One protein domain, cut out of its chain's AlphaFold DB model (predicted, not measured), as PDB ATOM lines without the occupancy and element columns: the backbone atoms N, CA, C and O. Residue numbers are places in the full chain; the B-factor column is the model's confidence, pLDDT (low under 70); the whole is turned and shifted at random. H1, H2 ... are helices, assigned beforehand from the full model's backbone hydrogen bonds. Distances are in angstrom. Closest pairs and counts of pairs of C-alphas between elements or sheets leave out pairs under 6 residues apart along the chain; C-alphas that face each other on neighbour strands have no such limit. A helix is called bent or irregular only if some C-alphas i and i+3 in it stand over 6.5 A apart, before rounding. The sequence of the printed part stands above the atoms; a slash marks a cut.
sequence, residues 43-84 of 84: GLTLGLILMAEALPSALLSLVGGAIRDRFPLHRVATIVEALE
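What this domain is: This is residues 43 to 84 of the 84 residues of an uncharacterized protein of Cyanothece sp. SIO1E1 (UniProt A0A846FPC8). A long helix, H1, bent but running nearly straight, makes a hook with a short helix, H2, which folds back beside its last part, H1b, after a tight turn at residues 71 and 72. The two are close but not clearly touching, and H1a, the first arm of H1, sticks out free and makes much of the length. The printed part has 42 residues with two named helices, H1 then H2, and no named strand; the class is all helix. It is only just extended, close to loose, with a radius of gyration of the C-alphas of 13.8 A, and spans 42 by 20 by 8 A.

Where its parts are: H1, residues 43 to 70, was assigned as one helix by its hydrogen bonds, but it is bent: C-alphas 53 and 56 are 6.5 A apart. Its arm H1a, residues 43 to 53, begins at C-alpha 43 (30.038, 28.799, -41.186) and is 15.3 A long from first to last C-alpha. Its arm H1b, residues 56 to 70, is 21.5 A long and ends at C-alpha 70 (18.392, 44.090, -5.362). H2, residues 73 to 81, is 12.1 A long and ends at C-alpha 81 (33.681, 34.813, -9.102).

How they stand to each other: H1a and H1b stand at a shallow tilt of 23 degrees. H1b and H2 are close but not clearly touching; their closest C-alphas, those of Arg 68 and Val 76, are 6.9 A apart. They run opposite ways at a shallow tilt of 31 degrees. H1a and H2 are apart. Every O i to N i+4 pair is within hydrogen-bond range in H1a and H2, and 8 of 11 in H1b.

The domain as a whole: The two C-alphas farthest apart, those of Gly 43 and Pro 72, are 42.0 A apart. The printed part has no cut, and the link from H1 to H2 is tight. The mean pLDDT of the printed part is 88.6; residue 84, the chain's last, is under 70.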
ATOM      1  N   GLY A  43      30.553  27.586 -41.827       94.25
ATOM      2  CA  GLY A  43      30.038  28.799 -41.186       94.25
ATOM      3  C   GLY A  43      28.710  28.592 -40.447       94.25
ATOM      4  O   GLY A  43      28.443  29.284 -39.468       94.25
ATOM      5  N   LEU A  44      27.897  27.608 -40.858       96.81
ATOM      6  CA  LEU A  44      26.661  27.256 -40.149       96.81
ATOM      7  C   LEU A  44      26.980  26.676 -38.764       96.81
ATOM      8  O   LEU A  44      26.369  27.072 -37.774       96.81
ATOM      9  N   THR A  45      27.954  25.765 -38.693       96.31
ATOM     10  CA  THR A  45      28.384  25.145 -37.433       96.31
ATOM     11  C   THR A  45      28.952  26.187 -36.479       96.31
ATOM     12  O   THR A  45      28.587  26.204 -35.305       96.31
ATOM     13  N   LEU A  46      29.770  27.108 -36.998       96.94
ATOM     14  CA  LEU A  46      30.258  28.253 -36.236       96.94
ATOM     15  C   LEU A  46      29.103  29.080 -35.657       96.94
ATOM     16  O   LEU A  46      29.077  29.332 -34.455       96.94
ATOM     17  N   GLY A  47      28.135  29.463 -36.494       95.94
ATOM     18  CA  GLY A  47      26.985  30.255 -36.060       95.94
ATOM     19  C   GLY A  47      26.163  29.568 -34.967       95.94
ATOM     20  O   GLY A  47      25.762  30.219 -34.008       95.94
ATOM     21  N   LEU A  48      25.960  28.251 -35.069       97.06
ATOM     22  CA  LEU A  48      25.240  27.477 -34.054       97.06
ATOM     23  C   LEU A  48      25.994  27.407 -32.722       97.06
ATOM     24  O   LEU A  48      25.366  27.547 -31.675       97.06
ATOM     25  N   ILE A  49      27.317  27.224 -32.745       95.69
ATOM     26  CA  ILE A  49      28.131  27.189 -31.521       95.69
ATOM     27  C   ILE A  49      28.143  28.563 -30.846       95.69
ATOM     28  O   ILE A  49      27.892  28.647 -29.647       95.69
ATOM     29  N   LEU A  50      28.353  29.640 -31.609       95.12
ATOM     30  CA  LEU A  50      28.302  31.005 -31.075       95.12
ATOM     31  C   LEU A  50      26.916  31.351 -30.524       95.12
ATOM     32  O   LEU A  50      26.800  31.985 -29.483       95.12
ATOM     33  N   MET A  51      25.847  30.903 -31.182       96.19
ATOM     34  CA  MET A  51      24.493  31.092 -30.668       96.19
ATOM     35  C   MET A  51      24.259  30.293 -29.381       96.19
ATOM     36  O   MET A  51      23.609  30.798 -28.471       96.19
ATOM     37  N   ALA A  52      24.789  29.074 -29.274       95.69
ATOM     38  CA  ALA A  52      24.692  28.269 -28.057       95.69
ATOM     39  C   ALA A  52      25.482  28.870 -26.880       95.69
ATOM     40  O   ALA A  52      25.099  28.658 -25.732       95.69
ATOM     41  N   GLU A  53      26.543  29.629 -27.158       91.94
ATOM     42  CA  GLU A  53      27.326  30.371 -26.166       91.94
ATOM     43  C   GLU A  53      26.622  31.681 -25.758       91.94
ATOM     44  O   GLU A  53      26.340  31.902 -24.578       91.94
ATOM     45  N   ALA A  54      26.208  32.495 -26.731       91.88
ATOM     46  CA  ALA A  54      25.631  33.813 -26.477       91.88
ATOM     47  C   ALA A  54      24.178  33.776 -25.970       91.88
ATOM     48  O   ALA A  54      23.773  34.642 -25.192       91.88
ATOM     49  N   LEU A  55      23.359  32.810 -26.402       95.44
ATOM     50  CA  LEU A  55      21.923  32.796 -26.095       95.44
ATOM     51  C   LEU A  55      21.635  32.600 -24.595       95.44
ATOM     52  O   LEU A  55      20.864  33.395 -24.047       95.44
ATOM     53  N   PRO A  56      22.232  31.614 -23.893       92.44
ATOM     54  CA  PRO A  56      22.057  31.488 -22.449       92.44
ATOM     55  C   PRO A  56      22.549  32.733 -21.709       92.44
ATOM     56  O   PRO A  56      21.846  33.224 -20.827       92.44
ATOM     57  N   SER A  57      23.702  33.280 -22.107       90.12
ATOM     58  CA  SER A  57      24.268  34.494 -21.510       90.12
ATOM     59  C   SER A  57      23.317  35.687 -21.650       90.12
ATOM     60  O   SER A  57      22.964  36.326 -20.658       90.12
ATOM     61  N   ALA A  58      22.783  35.929 -22.850       91.38
ATOM     62  CA  ALA A  58      21.826  37.002 -23.104       91.38
ATOM     63  C   ALA A  58      20.543  36.850 -22.270       91.38
ATOM     64  O   ALA A  58      20.086  37.816 -21.655       91.38
ATOM     65  N   LEU A  59      19.981  35.639 -22.196       93.56
ATOM     66  CA  LEU A  59      18.777  35.370 -21.407       93.56
ATOM     67  C   LEU A  59      19.020  35.558 -19.905       93.56
ATOM     68  O   LEU A  59      18.207  36.177 -19.214       93.56
ATOM     69  N   LEU A  60      20.146  35.055 -19.399       90.69
ATOM     70  CA  LEU A  60      20.511  35.178 -17.991       90.69
ATOM     71  C   LEU A  60      20.915  36.607 -17.624       90.69
ATOM     72  O   LEU A  60      20.680  37.002 -16.484       90.69
ATOM     73  N   SER A  61      21.434  37.410 -18.557       89.56
ATOM     74  CA  SER A  61      21.813  38.807 -18.304       89.56
ATOM     75  C   SER A  61      20.634  39.661 -17.822       89.56
ATOM     76  O   SER A  61      20.794  40.481 -16.915       89.56
ATOM     77  N   LEU A  62      19.428  39.409 -18.343       88.44
ATOM     78  CA  LEU A  62      18.192  40.074 -17.916       88.44
ATOM     79  C   LEU A  62      17.880  39.778 -16.444       88.44
ATOM     80  O   LEU A  62      17.526  40.674 -15.676       88.44
ATOM     81  N   VAL A  63      18.047  38.519 -16.037       89.62
ATOM     82  CA  VAL A  63      17.832  38.080 -14.653       89.62
ATOM     83  C   VAL A  63      18.956  38.589 -13.748       89.62
ATOM     84  O   VAL A  63      18.689  39.120 -12.670       89.62
ATOM     85  N   GLY A  64      20.205  38.489 -14.199       85.50
ATOM     86  CA  GLY A  64      21.390  38.967 -13.493       85.50
ATOM     87  C   GLY A  64      21.338  40.469 -13.214       85.50
ATOM     88  O   GLY A  64      21.679  40.892 -12.109       85.50
ATOM     89  N   GLY A  65      20.823  41.263 -14.159       85.69
ATOM     90  CA  GLY A  65      20.566  42.693 -13.969       85.69
ATOM     91  C   GLY A  65      19.588  42.956 -12.823       85.69
ATOM     92  O   GLY A  65      19.917  43.671 -11.878       85.69
ATOM     93  N   ALA A  66      18.436  42.280 -12.830       87.12
ATOM     94  CA  ALA A  66      17.442  42.410 -11.764       87.12
ATOM     95  C   ALA A  66      17.961  41.947 -10.386       87.12
ATOM     96  O   ALA A  66      17.571  42.502  -9.354       87.12
ATOM     97  N   ILE A  67      18.842  40.939 -10.345       86.06
ATOM     98  CA  ILE A  67      19.519  40.497  -9.116       86.06
ATOM     99  C   ILE A  67      20.483  41.586  -8.626       86.06
ATOM    100  O   ILE A  67      20.460  41.943  -7.445       86.06
ATOM    101  N   ARG A  68      21.301  42.156  -9.515       85.31
ATOM    102  CA  ARG A  68      22.278  43.201  -9.174       85.31
ATOM    103  C   ARG A  68      21.621  44.464  -8.609       85.31
ATOM    104  O   ARG A  68      22.206  45.095  -7.734       85.31
ATOM    105  N   ASP A  69      20.407  44.784  -9.044       88.25
ATOM    106  CA  ASP A  69      19.650  45.932  -8.527       88.25
ATOM    107  C   ASP A  69      19.122  45.712  -7.099       88.25
ATOM    108  O   ASP A  69      18.859  46.672  -6.372       88.25
ATOM    109  N   ARG A  70      18.965  44.451  -6.671       89.12
ATOM    110  CA  ARG A  70      18.392  44.090  -5.362       89.12
ATOM    111  C   ARG A  70      19.430  43.739  -4.300       89.12
ATOM    112  O   ARG A  70      19.128  43.842  -3.111       89.12
ATOM    113  N   PHE A  71      20.628  43.317  -4.698       88.81
ATOM    114  CA  PHE A  71      21.670  42.854  -3.781       88.81
ATOM    115  C   PHE A  71      22.919  43.742  -3.827       88.81
ATOM    116  O   PHE A  71      23.266  44.288  -4.871       88.81
ATOM    117  N   PRO A  72      23.650  43.882  -2.707       87.06
ATOM    118  CA  PRO A  72      24.867  44.678  -2.688       87.06
ATOM    119  C   PRO A  72      25.946  44.070  -3.599       87.06
ATOM    120  O   PRO A  72      26.282  42.889  -3.481       87.06
ATOM    121  N   LEU A  73      26.528  44.915  -4.457       82.19
ATOM    122  CA  LEU A  73      27.442  44.535  -5.544       82.19
ATOM    123  C   LEU A  73      28.585  43.606  -5.111       82.19
ATOM    124  O   LEU A  73      28.912  42.671  -5.827       82.19
ATOM    125  N   HIS A  74      29.166  43.837  -3.930       83.62
ATOM    126  CA  HIS A  74      30.282  43.033  -3.428       83.62
ATOM    127  C   HIS A  74      29.892  41.571  -3.165       83.62
ATOM    128  O   HIS A  74      30.701  40.688  -3.402       83.62
ATOM    129  N   ARG A  75      28.658  41.293  -2.718       83.88
ATOM    130  CA  ARG A  75      28.206  39.911  -2.472       83.88
ATOM    131  C   ARG A  75      27.921  39.178  -3.771       83.88
ATOM    132  O   ARG A  75      28.257  38.008  -3.892       83.88
ATOM    133  N   VAL A  76      27.307  39.874  -4.725       84.75
ATOM    134  CA  VAL A  76      27.018  39.310  -6.047       84.75
ATOM    135  C   VAL A  76      28.325  38.998  -6.770       84.75
ATOM    136  O   VAL A  76      28.484  37.888  -7.254       84.75
ATOM    137  N   ALA A  77      29.287  39.928  -6.760       82.56
ATOM    138  CA  ALA A  77      30.584  39.739  -7.402       82.56
ATOM    139  C   ALA A  77      31.345  38.522  -6.852       82.56
ATOM    140  O   ALA A  77      31.787  37.697  -7.636       82.56
ATOM    141  N   THR A  78      31.428  38.349  -5.527       84.69
ATOM    142  CA  THR A  78      32.132  37.194  -4.938       84.69
ATOM    143  C   THR A  78      31.447  35.860  -5.235       84.69
ATOM    144  O   THR A  78      32.121  34.850  -5.371       84.69
ATOM    145  N   ILE A  79      30.113  35.833  -5.325       86.69
ATOM    146  CA  ILE A  79      29.383  34.611  -5.693       86.69
ATOM    147  C   ILE A  79      29.633  34.266  -7.160       86.69
ATOM    148  O   ILE A  79      29.879  33.106  -7.461       86.69
ATOM    149  N   VAL A  80      29.586  35.261  -8.050       84.25
ATOM    150  CA  VAL A  80      29.862  35.075  -9.481       84.25
ATOM    151  C   VAL A  80      31.293  34.584  -9.689       84.25
ATOM    152  O   VAL A  80      31.490  33.579 -10.352       84.25
ATOM    153  N   GLU A  81      32.269  35.214  -9.035       80.00
ATOM    154  CA  GLU A  81      33.681  34.813  -9.102       80.00
ATOM    155  C   GLU A  81      33.945  33.423  -8.494       80.00
ATOM    156  O   GLU A  81      34.928  32.784  -8.833       80.00
ATOM    157  N   ALA A  82      33.078  32.929  -7.603       80.12
ATOM    158  CA  ALA A  82      33.154  31.561  -7.079       80.12
ATOM    159  C   ALA A  82      32.438  30.518  -7.960       80.12
ATOM    160  O   ALA A  82      32.536  29.321  -7.686       80.12
ATOM    161  N   LEU A  83      31.648  30.974  -8.935       75.81
ATOM    162  CA  LEU A  83      30.894  30.152  -9.882       75.81
ATOM    163  C   LEU A  83      31.635  29.963 -11.212       75.81
ATOM    164  O   LEU A  83      31.359  28.976 -11.894       75.81
ATOM    165  N   GLU A  84      32.522  30.897 -11.564       65.06
ATOM    166  CA  GLU A  84      33.523  30.752 -12.633       65.06
ATOM    167  C   GLU A  84      34.655  29.792 -12.234       65.06
ATOM    168  O   GLU A  84      35.087  29.014 -13.118       65.06
TER     169      GLU A  84